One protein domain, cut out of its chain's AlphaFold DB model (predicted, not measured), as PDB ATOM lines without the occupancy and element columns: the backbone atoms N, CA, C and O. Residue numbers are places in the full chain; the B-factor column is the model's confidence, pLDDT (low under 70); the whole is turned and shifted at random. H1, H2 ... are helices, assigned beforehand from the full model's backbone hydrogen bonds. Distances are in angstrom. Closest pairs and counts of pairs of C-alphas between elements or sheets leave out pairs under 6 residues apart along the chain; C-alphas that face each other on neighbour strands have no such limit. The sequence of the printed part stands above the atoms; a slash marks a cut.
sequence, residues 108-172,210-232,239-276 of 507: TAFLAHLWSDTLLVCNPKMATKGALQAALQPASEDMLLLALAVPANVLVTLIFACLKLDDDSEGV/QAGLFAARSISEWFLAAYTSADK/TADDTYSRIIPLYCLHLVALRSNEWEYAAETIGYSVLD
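What this domain is: This is residues 108 to 172, 210 to 232 and 239 to 276 of the 507 residues of an uncharacterized protein of Tilletia walkeri (UniProt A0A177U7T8). Four helices, H1, H4, H5 and H6, make an up-and-down bundle, each running against the one before it in the chain, with H5 in the middle and H3 crossing one end. H7 folds back along H6 on one side of the body, while H2, roughly on the opposite side, is near H1 and is followed by a long link. The printed part has 126 residues with seven named helices, H1 to H7 in order, and no named strand; the class is all helix. It is compact, with a radius of gyration of the C-alphas of 14.4 A and spans of 42 by 40 by 23 A.

Where its parts are: H1, residues 108 to 122, begins with C-alpha 108 at (30.593, 11.007, 47.264) and is 21.3 A long. H2 is residues 124 to 129, 10.2 A, and H3 residues 141 to 149, 14.2 A. H4, residues 152 to 172, is the longest helix by residues and measures 32.4 A, ending with C-alpha 172 at (39.864, 25.801, 40.941). H5, residues 211 to 229, is 26.4 A long, and H6, residues 239 to 257, 26.0 A, with a kink of 37 degrees near residue 251. H7, residues 263 to 272, is 14.5 A long and ends with C-alpha 272 at (4.968, 10.268, 31.898).

How they stand to each other: H5 and H6 are the hub, touching four helices each. They touch each other, closest at the C-alphas of Ser 220 and Tyr 251, 6.6 A, at a steep tilt of 43 degrees, opposite ways. H4 touches H5 with residues 158 to 166 alone, closest at the C-alphas of Cys 162 and Gly 212, 4.3 A, at a shallow tilt of 23 degrees, opposite ways. H5 touches H1 with residues 211 to 219 alone, the closest C-alphas being those of Thr 108 and Ala 211, 5.9 A. H3 touches H5 about perpendicular, at 83 degrees, closest at the C-alphas of Leu 145 and Ala 226, 5.1 A. H6 and H7 form a helical hairpin, with the C-alphas of Ala 257 and Trp 263 closest, 4.6 A. H2 is close to H1 but not clearly touching, with the C-alphas of Leu 120 and Ala 127 closest, 6.1 A. In H1, H5 and H7 every O i to N i+4 pair is within hydrogen-bond range; in H4 9 of 17 are, in H6 11 of 15, in H3 1 of 5 beside 5 of 6 O i to N i+3 pairs, and in H2 0 of 2 beside 2 of 3.

The domain as a whole: The C-alphas farthest apart, those of Val 172 and Lys 232, are 47.0 A apart. Residues 173 to 209 and 233 to 238 are not printed; the gaps between C-alphas are 13.9 A and 12.9 A. Of the links printed whole, H2 to H3 is long. Mean pLDDT of the printed part is 91.5; residues 127 to 131 and 170 to 172 are under 70.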
ATOM      1  N   THR A 108      31.585  12.042  47.572       92.56
ATOM      2  CA  THR A 108      30.593  11.007  47.264       92.56
ATOM      3  C   THR A 108      30.113  10.313  48.537       92.56
ATOM      4  O   THR A 108      28.904  10.239  48.757       92.56
ATOM      5  N   ALA A 109      31.024   9.861  49.411       93.56
ATOM      6  CA  ALA A 109      30.633   9.256  50.684       93.56
ATOM      7  C   ALA A 109      29.970  10.278  51.617       93.56
ATOM      8  O   ALA A 109      28.963   9.950  52.240       93.56
ATOM      9  N   PHE A 110      30.447  11.530  51.657       94.75
ATOM     10  CA  PHE A 110      29.793  12.610  52.405       94.75
ATOM     11  C   PHE A 110      28.317  12.768  52.007       94.75
ATOM     12  O   PHE A 110      27.447  12.807  52.879       94.75
ATOM     13  N   LEU A 111      28.018  12.813  50.704       95.50
ATOM     14  CA  LEU A 111      26.645  12.941  50.208       95.50
ATOM     15  C   LEU A 111      25.801  11.686  50.448       95.50
ATOM     16  O   LEU A 111      24.638  11.807  50.835       95.50
ATOM     17  N   ALA A 112      26.381  10.495  50.296       95.06
ATOM     18  CA  ALA A 112      25.704   9.239  50.605       95.06
ATOM     19  C   ALA A 112      25.346   9.126  52.101       95.06
ATOM     20  O   ALA A 112      24.230   8.733  52.446       95.06
ATOM     21  N   HIS A 113      26.249   9.538  52.999       94.81
ATOM     22  CA  HIS A 113      25.977   9.611  54.436       94.81
ATOM     23  C   HIS A 113      24.944  10.689  54.771       94.81
ATOM     24  O   HIS A 113      24.060  10.438  55.582       94.81
ATOM     25  N   LEU A 114      24.995  11.861  54.130       95.69
ATOM     26  CA  LEU A 114      24.026  12.938  54.351       95.69
ATOM     27  C   LEU A 114      22.599  12.538  53.933       95.69
ATOM     28  O   LEU A 114      21.628  12.908  54.597       95.69
ATOM     29  N   TRP A 115      22.470  11.751  52.861       96.38
ATOM     30  CA  TRP A 115      21.204  11.143  52.454       96.38
ATOM     31  C   TRP A 115      20.740  10.060  53.437       96.38
ATOM     32  O   TRP A 115      19.593  10.101  53.880       96.38
ATOM     33  N   SER A 116      21.635   9.157  53.851       94.31
ATOM     34  CA  SER A 116      21.334   8.106  54.837       94.31
ATOM     35  C   SER A 116      20.867   8.679  56.187       94.31
ATOM     36  O   SER A 116      19.804   8.298  56.675       94.31
ATOM     37  N   ASP A 117      21.576   9.680  56.733       94.31
ATOM     38  CA  ASP A 117      21.173  10.449  57.925       94.31
ATOM     39  C   ASP A 117      19.754  11.033  57.756       94.31
ATOM     40  O   ASP A 117      18.937  10.987  58.676       94.31
ATOM     41  N   THR A 118      19.442  11.573  56.571       96.19
ATOM     42  CA  THR A 118      18.128  12.165  56.267       96.19
ATOM     43  C   THR A 118      17.021  11.106  56.278       96.19
ATOM     44  O   THR A 118      15.991  11.311  56.923       96.19
ATOM     45  N   LEU A 119      17.237   9.956  55.630       94.56
ATOM     46  CA  LEU A 119      16.292   8.831  55.633       94.56
ATOM     47  C   LEU A 119      16.068   8.270  57.046       94.56
ATOM     48  O   LEU A 119      14.925   8.036  57.437       94.56
ATOM     49  N   LEU A 120      17.140   8.097  57.826       92.62
ATOM     50  CA  LEU A 120      17.091   7.594  59.203       92.62
ATOM     51  C   LEU A 120      16.284   8.510  60.131       92.62
ATOM     52  O   LEU A 120      15.469   8.026  60.914       92.62
ATOM     53  N   VAL A 121      16.474   9.829  60.031       93.50
ATOM     54  CA  VAL A 121      15.731  10.807  60.840       93.50
ATOM     55  C   VAL A 121      14.266  10.906  60.400       93.50
ATOM     56  O   VAL A 121      13.386  11.046  61.246       93.50
ATOM     57  N   CYS A 122      13.969  10.805  59.101       93.44
ATOM     58  CA  CYS A 122      12.587  10.800  58.610       93.44
ATOM     59  C   CYS A 122      11.846   9.475  58.885       93.44
ATOM     60  O   CYS A 122      10.617   9.475  58.945       93.44
ATOM     61  N   ASN A 123      12.551   8.355  59.082       92.00
ATOM     62  CA  ASN A 123      11.943   7.056  59.380       92.00
ATOM     63  C   ASN A 123      12.735   6.242  60.435       92.00
ATOM     64  O   ASN A 123      13.303   5.187  60.124       92.00
ATOM     65  N   PRO A 124      12.728   6.665  61.717       88.88
ATOM     66  CA  PRO A 124      13.532   6.038  62.773       88.88
ATOM     67  C   PRO A 124      13.139   4.586  63.073       88.88
ATOM     68  O   PRO A 124      13.946   3.819  63.594       88.88
ATOM     69  N   LYS A 125      11.917   4.166  62.715       86.94
ATOM     70  CA  LYS A 125      11.436   2.786  62.911       86.94
ATOM     71  C   LYS A 125      12.313   1.765  62.176       86.94
ATOM     72  O   LYS A 125      12.501   0.653  62.667       86.94
ATOM     73  N   MET A 126      12.861   2.149  61.022       75.75
ATOM     74  CA  MET A 126      13.672   1.274  60.170       75.75
ATOM     75  C   MET A 126      15.146   1.198  60.595       75.75
ATOM     76  O   MET A 126      15.809   0.221  60.256       75.75
ATOM     77  N   ALA A 127      15.635   2.129  61.426       69.50
ATOM     78  CA  ALA A 127      17.007   2.120  61.951       69.50
ATOM     79  C   ALA A 127      17.355   0.846  62.753       69.50
ATOM     80  O   ALA A 127      18.518   0.479  62.885       69.50
ATOM     81  N   THR A 128      16.342   0.145  63.272       66.75
ATOM     82  CA  THR A 128      16.508  -1.085  64.065       66.75
ATOM     83  C   THR A 128      16.752  -2.351  63.239       66.75
ATOM     84  O   THR A 128      17.142  -3.371  63.805       66.75
ATOM     85  N   LYS A 129      16.521  -2.327  61.916       63.81
ATOM     86  CA  LYS A 129      16.560  -3.531  61.061       63.81
ATOM     87  C   LYS A 129      17.915  -3.819  60.406       63.81
ATOM     88  O   LYS A 129      18.063  -4.853  59.759       63.81
ATOM     89  N   GLY A 130      18.898  -2.942  60.580       59.75
ATOM     90  CA  GLY A 130      20.248  -3.094  60.040       59.75
ATOM     91  C   GLY A 130      20.861  -1.746  59.687       59.75
ATOM     92  O   GLY A 130      20.143  -0.772  59.464       59.75
ATOM     93  N   ALA A 131      22.191  -1.688  59.629       62.19
ATOM     94  CA  ALA A 131      22.891  -0.481  59.213       62.19
ATOM     95  C   ALA A 131      22.522  -0.139  57.761       62.19
ATOM     96  O   ALA A 131      22.837  -0.893  56.839       62.19
ATOM     97  N   LEU A 132      21.870   1.010  57.563       73.19
ATOM     98  CA  LEU A 132      21.701   1.616  56.245       73.19
ATOM     99  C   LEU A 132      23.095   1.940  55.702       73.19
ATOM    100  O   LEU A 132      23.736   2.903  56.129       73.19
ATOM    101  N   GLN A 133      23.586   1.106  54.782       78.69
ATOM    102  CA  GLN A 133      24.844   1.368  54.099       78.69
ATOM    103  C   GLN A 133      24.718   2.705  53.368       78.69
ATOM    104  O   GLN A 133      23.766   2.914  52.617       78.69
ATOM    105  N   ALA A 134      25.667   3.613  53.601       81.12
ATOM    106  CA  ALA A 134      25.689   4.916  52.955       81.12
ATOM    107  C   ALA A 134      25.943   4.752  51.451       81.12
ATOM    108  O   ALA A 134      27.080   4.700  50.985       81.12
ATOM    109  N   ALA A 135      24.852   4.652  50.700       88.31
ATOM    110  CA  ALA A 135      24.816   4.525  49.256       88.31
ATOM    111  C   ALA A 135      23.783   5.506  48.689       88.31
ATOM    112  O   ALA A 135      22.764   5.793  49.313       88.31
ATOM    113  N   LEU A 136      24.044   6.009  47.483       88.56
ATOM    114  CA  LEU A 136      23.103   6.849  46.730       88.56
ATOM    115  C   LEU A 136      22.081   6.022  45.930       88.56
ATOM    116  O   LEU A 136      21.202   6.591  45.294       88.56
ATOM    117  N   GLN A 137      22.194   4.690  45.964       89.44
ATOM    118  CA  GLN A 137      21.267   3.750  45.338       89.44
ATOM    119  C   GLN A 137      20.593   2.884  46.418       89.44
ATOM    120  O   GLN A 137      21.275   2.469  47.360       89.44
ATOM    121  N   PRO A 138      19.286   2.588  46.296       87.06
ATOM    122  CA  PRO A 138      18.578   1.726  47.237       87.06
ATOM    123  C   PRO A 138      19.071   0.278  47.123       87.06
ATOM    124  O   PRO A 138      19.105  -0.288  46.032       87.06
ATOM    125  N   ALA A 139      19.406  -0.349  48.254       86.56
ATOM    126  CA  ALA A 139      19.804  -1.761  48.283       86.56
ATOM    127  C   ALA A 139      18.604  -2.735  48.268       86.56
ATOM    128  O   ALA A 139      18.779  -3.924  48.009       86.56
ATOM    129  N   SER A 140      17.394  -2.250  48.561       89.25
ATOM    130  CA  SER A 140      16.151  -3.029  48.551       89.25
ATOM    131  C   SER A 140      14.924  -2.146  48.298       89.25
ATOM    132  O   SER A 140      14.979  -0.925  48.448       89.25
ATOM    133  N   GLU A 141      13.795  -2.768  47.962       88.62
ATOM    134  CA  GLU A 141      12.496  -2.098  47.801       88.62
ATOM    135  C   GLU A 141      11.992  -1.466  49.116       88.62
ATOM    136  O   GLU A 141      11.510  -0.335  49.122       88.62
ATOM    137  N   ASP A 142      12.224  -2.119  50.260       88.31
ATOM    138  CA  ASP A 142      11.955  -1.532  51.583       88.31
ATOM    139  C   ASP A 142      12.748  -0.231  51.812       88.31
ATOM    140  O   ASP A 142      12.231   0.712  52.411       88.31
ATOM    141  N   MET A 143      14.000  -0.162  51.328       88.00
ATOM    142  CA  MET A 143      14.807   1.064  51.359       88.00
ATOM    143  C   MET A 143      14.328   2.102  50.339       88.00
ATOM    144  O   MET A 143      14.397   3.300  50.619       88.00
ATOM    145  N   LEU A 144      13.815   1.666  49.182       91.38
ATOM    146  CA  LEU A 144      13.234   2.549  48.171       91.38
ATOM    147  C   LEU A 144      12.121   3.405  48.802       91.38
ATOM    148  O   LEU A 144      12.202   4.634  48.789       91.38
ATOM    149  N   LEU A 145      11.157   2.758  49.464       93.25
ATOM    150  CA  LEU A 145       9.988   3.407  50.071       93.25
ATOM    151  C   LEU A 145      10.313   4.381  51.224       93.25
ATOM    152  O   LEU A 145       9.477   5.226  51.549       93.25
ATOM    153  N   LEU A 146      11.516   4.341  51.815       93.12
ATOM    154  CA  LEU A 146      11.924   5.300  52.859       93.12
ATOM    155  C   LEU A 146      11.936   6.748  52.359       93.12
ATOM    156  O   LEU A 146      11.648   7.661  53.135       93.12
ATOM    157  N   ALA A 147      12.232   6.967  51.073       95.62
ATOM    158  CA  ALA A 147      12.298   8.303  50.487       95.62
ATOM    159  C   ALA A 147      10.959   9.059  50.587       95.62
ATOM    160  O   ALA A 147      10.951  10.283  50.703       95.62
ATOM    161  N   LEU A 148       9.829   8.343  50.633       95.50
ATOM    162  CA  LEU A 148       8.482   8.917  50.731       95.50
ATOM    163  C   LEU A 148       8.192   9.590  52.077       95.50
ATOM    164  O   LEU A 148       7.275  10.405  52.168       95.50
ATOM    165  N   ALA A 149       8.971   9.271  53.114       94.44
ATOM    166  CA  ALA A 149       8.883   9.926  54.413       94.44
ATOM    167  C   ALA A 149       9.621  11.278  54.456       94.44
ATOM    168  O   ALA A 149       9.464  12.023  55.423       94.44
ATOM    169  N   VAL A 150      10.441  11.608  53.448       96.25
ATOM    170  CA  VAL A 150      11.259  12.829  53.444       96.25
ATOM    171  C   VAL A 150      10.407  14.036  53.030       96.25
ATOM    172  O   VAL A 150       9.919  14.074  51.901       96.25
ATOM    173  N   PRO A 151      10.246  15.070  53.882       96.38
ATOM    174  CA  PRO A 151       9.463  16.247  53.526       96.38
ATOM    175  C   PRO A 151      10.112  17.042  52.389       96.38
ATOM    176  O   PRO A 151      11.323  17.282  52.407       96.38
ATOM    177  N   ALA A 152       9.298  17.560  51.469       96.12
ATOM    178  CA  ALA A 152       9.754  18.293  50.287       96.12
ATOM    179  C   ALA A 152      10.833  19.353  50.555       96.12
ATOM    180  O   ALA A 152      11.837  19.408  49.853       96.12
ATOM    181  N   ASN A 153      10.670  20.172  51.597       96.50
ATOM    182  CA  ASN A 153      11.631  21.231  51.920       96.50
ATOM    183  C   ASN A 153      13.016  20.676  52.310       96.50
ATOM    184  O   ASN A 153      14.030  21.315  52.028       96.50
ATOM    185  N   VAL A 154      13.070  19.495  52.937       97.69
ATOM    186  CA  VAL A 154      14.319  18.800  53.281       97.69
ATOM    187  C   VAL A 154      14.966  18.254  52.010       97.69
ATOM    188  O   VAL A 154      16.137  18.529  51.760       97.69
ATOM    189  N   LEU A 155      14.190  17.559  51.174       97.56
ATOM    190  CA  LEU A 155      14.671  16.940  49.937       97.56
ATOM    191  C   LEU A 155      15.186  17.982  48.928       97.56
ATOM    192  O   LEU A 155      16.286  17.847  48.400       97.56
ATOM    193  N   VAL A 156      14.455  19.087  48.747       96.94
ATOM    194  CA  VAL A 156      14.883  20.244  47.941       96.94
ATOM    195  C   VAL A 156      16.168  20.869  48.502       96.94
ATOM    196  O   VAL A 156      17.088  21.174  47.741       96.94
ATOM    197  N   THR A 157      16.276  21.029  49.827       97.38
ATOM    198  CA  THR A 157      17.505  21.543  50.464       97.38
ATOM    199  C   THR A 157      18.690  20.609  50.221       97.38
ATOM    200  O   THR A 157      19.785  21.085  49.927       97.38
ATOM    201  N   LEU A 158      18.479  19.292  50.299       97.81
ATOM    202  CA  LEU A 158      19.508  18.289  50.047       97.81
ATOM    203  C   LEU A 158      19.970  18.302  48.583       97.81
ATOM    204  O   LEU A 158      21.172  18.342  48.335       97.81
ATOM    205  N   ILE A 159      19.046  18.372  47.620       97.12
ATOM    206  CA  ILE A 159      19.360  18.500  46.186       97.12
ATOM    207  C   ILE A 159      20.196  19.761  45.918       97.12
ATOM    208  O   ILE A 159      21.233  19.690  45.257       97.12
ATOM    209  N   PHE A 160      19.814  20.914  46.482       95.94
ATOM    210  CA  PHE A 160      20.609  22.140  46.346       95.94
ATOM    211  C   PHE A 160      21.961  22.074  47.068       95.94
ATOM    212  O   PHE A 160      22.929  22.659  46.583       95.94
ATOM    213  N   ALA A 161      22.058  21.368  48.198       95.25
ATOM    214  CA  ALA A 161      23.325  21.123  48.881       95.25
ATOM    215  C   ALA A 161      24.268  20.260  48.027       95.25
ATOM    216  O   ALA A 161      25.451  20.583  47.939       95.25
ATOM    217  N   CYS A 162      23.737  19.233  47.354       95.44
ATOM    218  CA  CYS A 162      24.471  18.403  46.400       95.44
ATOM    219  C   CYS A 162      24.986  19.243  45.221       95.44
ATOM    220  O   CYS A 162      26.191  19.309  44.999       95.44
ATOM    221  N   LEU A 163      24.104  19.974  44.526       93.25
ATOM    222  CA  LEU A 163      24.480  20.823  43.384       93.25
ATOM    223  C   LEU A 163      25.545  21.876  43.718       93.25
ATOM    224  O   LEU A 163      26.419  22.157  42.900       93.25
ATOM    225  N   LYS A 164      25.482  22.461  44.918       91.38
ATOM    226  CA  LYS A 164      26.429  23.495  45.345       91.38
ATOM    227  C   LYS A 164      27.871  22.966  45.435       91.38
ATOM    228  O   LYS A 164      28.796  23.735  45.223       91.38
ATOM    229  N   LEU A 165      28.067  21.676  45.725       90.50
ATOM    230  CA  LEU A 165      29.399  21.064  45.846       90.50
ATOM    231  C   LEU A 165      30.156  21.000  44.517       90.50
ATOM    232  O   LEU A 165      31.382  21.111  44.519       90.50
ATOM    233  N   ASP A 166      29.444  20.880  43.396       88.88
ATOM    234  CA  ASP A 166      30.070  20.857  42.072       88.88
ATOM    235  C   ASP A 166      30.442  22.261  41.585       88.88
ATOM    236  O   ASP A 166      31.531  22.437  41.033       88.88
ATOM    237  N   ASP A 167      29.593  23.267  41.842       84.69
ATOM    238  CA  ASP A 167      29.818  24.667  41.432       84.69
ATOM    239  C   ASP A 167      31.159  25.224  41.954       84.69
ATOM    240  O   ASP A 167      31.831  26.007  41.274       84.69
ATOM    241  N   ASP A 168      31.580  24.802  43.148       75.50
ATOM    242  CA  ASP A 168      32.851  25.210  43.753       75.50
ATOM    243  C   ASP A 168      34.073  24.456  43.180       75.50
ATOM    244  O   ASP A 168      35.204  24.950  43.269       75.50
ATOM    245  N   SER A 169      33.869  23.297  42.540       72.44
ATOM    246  CA  SER A 169      34.948  22.471  41.974       72.44
ATOM    247  C   SER A 169      35.511  23.035  40.658       72.44
ATOM    248  O   SER A 169      36.734  23.064  40.464       72.44
ATOM    249  N   GLU A 170      34.658  23.578  39.780       67.44
ATOM    250  CA  GLU A 170      35.076  24.123  38.477       67.44
ATOM    251  C   GLU A 170      35.976  25.369  38.610       67.44
ATOM    252  O   GLU A 170      36.888  25.602  37.804       67.44
ATOM    253  N   GLY A 171      35.769  26.166  39.666       64.75
ATOM    254  CA  GLY A 171      36.506  27.409  39.905       64.75
ATOM    255  C   GLY A 171      38.018  27.218  40.090       64.75
ATOM    256  O   GLY A 171      38.805  28.086  39.706       64.75
ATOM    257  N   VAL A 172      38.448  26.069  40.622       63.16
ATOM    258  CA  VAL A 172      39.864  25.801  40.941       63.16
ATOM    259  C   VAL A 172      40.670  25.381  39.705       63.16
ATOM    260  O   VAL A 172      41.856  25.698  39.602       63.16
ATOM    261  N   GLN A 210      31.615  16.152  39.144       88.00
ATOM    262  CA  GLN A 210      30.157  16.062  38.985       88.00
ATOM    263  C   GLN A 210      29.503  15.159  40.056       88.00
ATOM    264  O   GLN A 210      28.421  14.603  39.849       88.00
ATOM    265  N   ALA A 211      30.184  14.934  41.186       91.56
ATOM    266  CA  ALA A 211      29.689  14.071  42.261       91.56
ATOM    267  C   ALA A 211      28.391  14.616  42.892       91.56
ATOM    268  O   ALA A 211      27.509  13.839  43.259       91.56
ATOM    269  N   GLY A 212      28.248  15.941  42.970       94.38
ATOM    270  CA  GLY A 212      27.055  16.624  43.460       94.38
ATOM    271  C   GLY A 212      25.850  16.493  42.528       94.38
ATOM    272  O   GLY A 212      24.748  16.214  42.990       94.38
ATOM    273  N   LEU A 213      26.040  16.634  41.217       94.19
ATOM    274  CA  LEU A 213      25.011  16.456  40.194       94.19
ATOM    275  C   LEU A 213      24.561  14.996  40.131       94.19
ATOM    276  O   LEU A 213      23.360  14.735  40.096       94.19
ATOM    277  N   PHE A 214      25.508  14.055  40.186       95.19
ATOM    278  CA  PHE A 214      25.205  12.629  40.268       95.19
ATOM    279  C   PHE A 214      24.369  12.309  41.515       95.19
ATOM    280  O   PHE A 214      23.298  11.726  41.389       95.19
ATOM    281  N   ALA A 215      24.782  12.773  42.699       96.06
ATOM    282  CA  ALA A 215      24.022  12.574  43.931       96.06
ATOM    283  C   ALA A 215      22.637  13.244  43.897       96.06
ATOM    284  O   ALA A 215      21.649  12.622  44.280       96.06
ATOM    285  N   ALA A 216      22.536  14.479  43.394       97.00
ATOM    286  CA  ALA A 216      21.269  15.191  43.234       97.00
ATOM    287  C   ALA A 216      20.296  14.434  42.315       97.00
ATOM    288  O   ALA A 216      19.104  14.330  42.627       97.00
ATOM    289  N   ARG A 217      20.809  13.879  41.208       96.62
ATOM    290  CA  ARG A 217      20.064  13.018  40.287       96.62
ATOM    291  C   ARG A 217      19.619  11.736  40.990       96.62
ATOM    292  O   ARG A 217      18.419  11.508  41.062       96.62
ATOM    293  N   SER A 218      20.535  10.977  41.597       96.31
ATOM    294  CA  SER A 218      20.222   9.707  42.273       96.31
ATOM    295  C   SER A 218      19.214   9.858  43.417       96.31
ATOM    296  O   SER A 218      18.296   9.054  43.531       96.31
ATOM    297  N   ILE A 219      19.332  10.906  44.240       97.06
ATOM    298  CA  ILE A 219      18.385  11.206  45.330       97.06
ATOM    299  C   ILE A 219      16.988  11.524  44.775       97.06
ATOM    300  O   ILE A 219      15.979  11.078  45.327       97.06
ATOM    301  N   SER A 220      16.919  12.266  43.665       97.88
ATOM    302  CA  SER A 220      15.652  12.573  42.991       97.88
ATOM    303  C   SER A 220      15.042  11.319  42.362       97.88
ATOM    304  O   SER A 220      13.880  11.019  42.614       97.88
ATOM    305  N   GLU A 221      15.823  10.551  41.600       96.62
ATOM    306  CA  GLU A 221      15.402   9.296  40.965       96.62
ATOM    307  C   GLU A 221      14.926   8.266  41.998       96.62
ATOM    308  O   GLU A 221      13.887   7.650  41.787       96.62
ATOM    309  N   TRP A 222      15.606   8.133  43.144       96.19
ATOM    310  CA  TRP A 222      15.169   7.284  44.260       96.19
ATOM    311  C   TRP A 222      13.787   7.714  44.764       96.19
ATOM    312  O   TRP A 222      12.886   6.879  44.840       96.19
ATOM    313  N   PHE A 223      13.578   9.003  45.061       97.31
ATOM    314  CA  PHE A 223      12.264   9.495  45.488       97.31
ATOM    315  C   PHE A 223      11.177   9.251  44.425       97.31
ATOM    316  O   PHE A 223      10.082   8.795  44.753       97.31
ATOM    317  N   LEU A 224      11.471   9.534  43.153       97.06
ATOM    318  CA  LEU A 224      10.514   9.382  42.056       97.06
ATOM    319  C   LEU A 224      10.153   7.913  41.808       97.06
ATOM    320  O   LEU A 224       8.973   7.614  41.655       97.06
ATOM    321  N   ALA A 225      11.134   7.006  41.842       95.81
ATOM    322  CA  ALA A 225      10.917   5.565  41.750       95.81
ATOM    323  C   ALA A 225      10.121   5.035  42.954       95.81
ATOM    324  O   ALA A 225       9.177   4.274  42.777       95.81
ATOM    325  N   ALA A 226      10.413   5.498  44.172       95.62
ATOM    326  CA  ALA A 226       9.611   5.158  45.347       95.62
ATOM    327  C   ALA A 226       8.146   5.594  45.190       95.62
ATOM    328  O   ALA A 226       7.231   4.857  45.553       95.62
ATOM    329  N   TYR A 227       7.917   6.785  44.631       96.06
ATOM    330  CA  TYR A 227       6.582   7.364  44.482       96.06
ATOM    331  C   TYR A 227       5.764   6.724  43.353       96.06
ATOM    332  O   TYR A 227       4.535   6.701  43.424       96.06
ATOM    333  N   THR A 228       6.418   6.191  42.318       94.38
ATOM    334  CA  THR A 228       5.755   5.400  41.271       94.38
ATOM    335  C   THR A 228       5.548   3.939  41.669       94.38
ATOM    336  O   THR A 228       4.576   3.341  41.216       94.38
ATOM    337  N   SER A 229       6.397   3.375  42.537       93.50
ATOM    338  CA  SER A 229       6.219   2.033  43.116       93.50
ATOM    339  C   SER A 229       5.163   1.973  44.227       93.50
ATOM    340  O   SER A 229       4.578   0.916  44.453       93.50
ATOM    341  N   ALA A 230       4.907   3.075  44.935       93.56
ATOM    342  CA  ALA A 230       3.891   3.123  45.983       93.56
ATOM    343  C   ALA A 230       2.465   3.016  45.412       93.56
ATOM    344  O   ALA A 230       2.036   3.854  44.616       93.56
ATOM    345  N   ASP A 231       1.706   2.015  45.870       82.88
ATOM    346  CA  ASP A 231       0.304   1.831  45.483       82.88
ATOM    347  C   ASP A 231      -0.567   3.025  45.917       82.88
ATOM    348  O   ASP A 231      -0.693   3.349  47.101       82.88
ATOM    349  N   LYS A 232      -1.202   3.677  44.939       77.56
ATOM    350  CA  LYS A 232      -2.002   4.899  45.117       77.56
ATOM    351  C   LYS A 232      -3.467   4.611  45.448       77.56
ATOM    352  O   LYS A 232      -4.368   5.309  44.989       77.56
ATOM    353  N   THR A 239       1.850  13.629  52.229       89.38
ATOM    354  CA  THR A 239       3.111  14.394  52.207       89.38
ATOM    355  C   THR A 239       3.990  14.029  51.000       89.38
ATOM    356  O   THR A 239       4.741  14.870  50.503       89.38
ATOM    357  N   ALA A 240       3.871  12.797  50.493       94.12
ATOM    358  CA  ALA A 240       4.577  12.350  49.299       94.12
ATOM    359  C   ALA A 240       4.036  13.011  48.018       94.12
ATOM    360  O   ALA A 240       4.827  13.297  47.127       94.12
ATOM    361  N   ASP A 241       2.742  13.342  47.940       95.38
ATOM    362  CA  ASP A 241       2.149  14.022  46.775       95.38
ATOM    363  C   ASP A 241       2.600  15.490  46.664       95.38
ATOM    364  O   ASP A 241       2.990  15.939  45.582       95.38
ATOM    365  N   ASP A 242       2.635  16.236  47.779       94.50
ATOM    366  CA  ASP A 242       3.226  17.591  47.822       94.50
ATOM    367  C   ASP A 242       4.728  17.548  47.503       94.50
ATOM    368  O   ASP A 242       5.251  18.403  46.786       94.50
ATOM    369  N   THR A 243       5.428  16.515  47.981       96.44
ATOM    370  CA  THR A 243       6.853  16.329  47.686       96.44
ATOM    371  C   THR A 243       7.085  16.034  46.207       96.44
ATOM    372  O   THR A 243       7.867  16.738  45.571       96.44
ATOM    373  N   TYR A 244       6.349  15.097  45.612       97.56
ATOM    374  CA  TYR A 244       6.415  14.791  44.183       97.56
ATOM    375  C   TYR A 244       6.140  16.016  43.305       97.56
ATOM    376  O   TYR A 244       6.927  16.321  42.405       97.56
ATOM    377  N   SER A 245       5.090  16.774  43.633       96.69
ATOM    378  CA  SER A 245       4.688  17.983  42.905       96.69
ATOM    379  C   SER A 245       5.771  19.070  42.893       96.69
ATOM    380  O   SER A 245       5.838  19.861  41.955       96.69
ATOM    381  N   ARG A 246       6.652  19.107  43.903       96.50
ATOM    382  CA  ARG A 246       7.793  20.042  43.969       96.50
ATOM    383  C   ARG A 246       9.086  19.473  43.391       96.50
ATOM    384  O   ARG A 246       9.910  20.238  42.891       96.50
ATOM    385  N   ILE A 247       9.279  18.158  43.464       97.44
ATOM    386  CA  ILE A 247      10.507  17.494  43.012       97.44
ATOM    387  C   ILE A 247      10.512  17.272  41.498       97.44
ATOM    388  O   ILE A 247      11.565  17.465  40.900       97.44
ATOM    389  N   ILE A 248       9.380  16.961  40.852       97.88
ATOM    390  CA  ILE A 248       9.333  16.805  39.383       97.88
ATOM    391  C   ILE A 248       9.819  18.066  38.637       97.88
ATOM    392  O   ILE A 248      10.724  17.925  37.813       97.88
ATOM    393  N   PRO A 249       9.327  19.292  38.924       97.12
ATOM    394  CA  PRO A 249       9.839  20.504  38.277       97.12
ATOM    395  C   PRO A 249      11.341  20.709  38.508       97.12
ATOM    396  O   PRO A 249      12.086  20.990  37.571       97.12
ATOM    397  N   LEU A 250      11.807  20.512  39.748       96.19
ATOM    398  CA  LEU A 250      13.218  20.649  40.118       96.19
ATOM    399  C   LEU A 250      14.105  19.640  39.371       96.19
ATOM    400  O   LEU A 250      15.166  20.006  38.866       96.19
ATOM    401  N   TYR A 251      13.659  18.389  39.273       97.88
ATOM    402  CA  TYR A 251      14.354  17.319  38.571       97.88
ATOM    403  C   TYR A 251      14.417  17.591  37.064       97.88
ATOM    404  O   TYR A 251      15.509  17.731  36.515       97.88
ATOM    405  N   CYS A 252      13.268  17.743  36.403       97.88
ATOM    406  CA  CYS A 252      13.213  17.876  34.949       97.88
ATOM    407  C   CYS A 252      13.868  19.177  34.462       97.88
ATOM    408  O   CYS A 252      14.710  19.136  33.564       97.88
ATOM    409  N   LEU A 253      13.534  20.325  35.064       95.88
ATOM    410  CA  LEU A 253      14.015  21.627  34.592       95.88
ATOM    411  C   LEU A 253      15.461  21.902  35.026       95.88
ATOM    412  O   LEU A 253      16.282  22.315  34.206       95.88
ATOM    413  N   HIS A 254      15.806  21.686  36.300       92.88
ATOM    414  CA  HIS A 254      17.115  22.098  36.820       92.88
ATOM    415  C   HIS A 254      18.188  21.007  36.779       92.88
ATOM    416  O   HIS A 254      19.341  21.345  36.510       92.88
ATOM    417  N   LEU A 255      17.859  19.735  37.029       93.69
ATOM    418  CA  LEU A 255      18.849  18.647  37.011       93.69
ATOM    419  C   LEU A 255      19.034  18.084  35.599       93.69
ATOM    420  O   LEU A 255      20.124  18.162  35.039       93.69
ATOM    421  N   VAL A 256      17.966  17.562  35.002       95.88
ATOM    422  CA  VAL A 256      18.024  16.855  33.718       95.88
ATOM    423  C   VAL A 256      18.283  17.828  32.562       95.88
ATOM    424  O   VAL A 256      19.283  17.704  31.854       95.88
ATOM    425  N   ALA A 257      17.438  18.847  32.397       93.75
ATOM    426  CA  ALA A 257      17.568  19.791  31.295       93.75
ATOM    427  C   ALA A 257      18.757  20.754  31.468       93.75
ATOM    428  O   ALA A 257      19.695  20.728  30.675       93.75
ATOM    429  N   LEU A 258      18.765  21.594  32.512       90.88
ATOM    430  CA  LEU A 258      19.764  22.668  32.632       90.88
ATOM    431  C   LEU A 258      21.181  22.209  33.017       90.88
ATOM    432  O   LEU A 258      22.138  22.883  32.633       90.88
ATOM    433  N   ARG A 259      21.339  21.127  33.794       90.38
ATOM    434  CA  ARG A 259      22.660  20.651  34.253       90.38
ATOM    435  C   ARG A 259      23.196  19.481  33.427       90.38
ATOM    436  O   ARG A 259      24.382  19.505  33.106       90.38
ATOM    437  N   SER A 260      22.356  18.518  33.043       92.50
ATOM    438  CA  SER A 260      22.771  17.371  32.214       92.50
ATOM    439  C   SER A 260      22.599  17.591  30.701       92.50
ATOM    440  O   SER A 260      23.155  16.829  29.916       92.50
ATOM    441  N   ASN A 261      21.888  18.645  30.270       94.44
ATOM    442  CA  ASN A 261      21.574  18.930  28.858       94.44
ATOM    443  C   ASN A 261      20.725  17.826  28.177       94.44
ATOM    444  O   ASN A 261      20.761  17.658  26.958       94.44
ATOM    445  N   GLU A 262      19.927  17.095  28.959       96.56
ATOM    446  CA  GLU A 262      19.069  15.979  28.529       96.56
ATOM    447  C   GLU A 262      17.618  16.456  28.271       96.56
ATOM    448  O   GLU A 262      16.660  15.976  28.871       96.56
ATOM    449  N   TRP A 263      17.447  17.457  27.398       97.06
ATOM    450  CA  TRP A 263      16.165  18.160  27.189       97.06
ATOM    451  C   TRP A 263      14.996  17.252  26.775       97.06
ATOM    452  O   TRP A 263      13.887  17.420  27.275       97.06
ATOM    453  N   GLU A 264      15.244  16.286  25.889       97.56
ATOM    454  CA  GLU A 264      14.230  15.338  25.401       97.56
ATOM    455  C   GLU A 264      13.746  14.420  26.536       97.56
ATOM    456  O   GLU A 264      12.549  14.333  26.797       97.56
ATOM    457  N   TYR A 265      14.677  13.851  27.307       97.44
ATOM    458  CA  TYR A 265      14.367  13.013  28.469       97.44
ATOM    459  C   TYR A 265      13.635  13.790  29.583       97.44
ATOM    460  O   TYR A 265      12.749  13.243  30.246       97.44
ATOM    461  N   ALA A 266      13.926  15.085  29.765       97.88
ATOM    462  CA  ALA A 266      13.149  15.946  30.661       97.88
ATOM    463  C   ALA A 266      11.691  16.109  30.187       97.88
ATOM    464  O   ALA A 266      10.774  16.025  31.008       97.88
ATOM    465  N   ALA A 267      11.466  16.305  28.883       98.19
ATOM    466  CA  ALA A 267      10.127  16.423  28.304       98.19
ATOM    467  C   ALA A 267       9.334  15.108  28.419       98.19
ATOM    468  O   ALA A 267       8.185  15.119  28.863       98.19
ATOM    469  N   GLU A 268       9.964  13.972  28.105       98.12
ATOM    470  CA  GLU A 268       9.387  12.634  28.290       98.12
ATOM    471  C   GLU A 268       9.017  12.379  29.755       98.12
ATOM    472  O   GLU A 268       7.891  11.972  30.049       98.12
ATOM    473  N   THR A 269       9.915  12.693  30.695       97.62
ATOM    474  CA  THR A 269       9.660  12.526  32.135       97.62
ATOM    475  C   THR A 269       8.468  13.368  32.607       97.62
ATOM    476  O   THR A 269       7.667  12.894  33.413       97.62
ATOM    477  N   ILE A 270       8.297  14.595  32.094       98.06
ATOM    478  CA  ILE A 270       7.103  15.412  32.377       98.06
ATOM    479  C   ILE A 270       5.846  14.759  31.780       98.06
ATOM    480  O   ILE A 270       4.827  14.674  32.469       98.06
ATOM    481  N   GLY A 271       5.908  14.248  30.547       97.69
ATOM    482  CA  GLY A 271       4.790  13.557  29.893       97.69
ATOM    483  C   GLY A 271       4.300  12.327  30.669       97.69
ATOM    484  O   GLY A 271       3.101  12.201  30.938       97.69
ATOM    485  N   TYR A 272       5.234  11.472  31.100       97.19
ATOM    486  CA  TYR A 272       4.968  10.268  31.898       97.19
ATOM    487  C   TYR A 272       4.665  10.541  33.382       97.19
ATOM    488  O   TYR A 272       4.302   9.616  34.111       97.19
ATOM    489  N   SER A 273       4.802  11.783  33.855       96.88
ATOM    490  CA  SER A 273       4.538  12.129  35.256       96.88
ATOM    491  C   SER A 273       3.066  11.931  35.648       96.88
ATOM    492  O   SER A 273       2.155  12.008  34.822       96.88
ATOM    493  N   VAL A 274       2.814  11.729  36.946       95.38
ATOM    494  CA  VAL A 274       1.460  11.626  37.527       95.38
ATOM    495  C   VAL A 274       0.922  13.002  37.956       95.38
ATOM    496  O   VAL A 274       0.075  13.099  38.839       95.38
ATOM    497  N   LEU A 275       1.452  14.082  37.372       95.88
ATOM    498  CA  LEU A 275       0.918  15.433  37.544       95.88
ATOM    499  C   LEU A 275      -0.375  15.608  36.738       95.88
ATOM    500  O   LEU A 275      -0.673  14.830  35.829       95.88
ATOM    501  N   ASP A 276      -1.137  16.651  37.048       96.56
ATOM    502  CA  ASP A 276      -2.284  17.046  36.241       96.56
ATOM    503  C   ASP A 276      -1.850  17.633  34.880       96.56
ATOM    504  O   ASP A 276      -0.758  18.184  34.714       96.56
TER     505      ASP A 276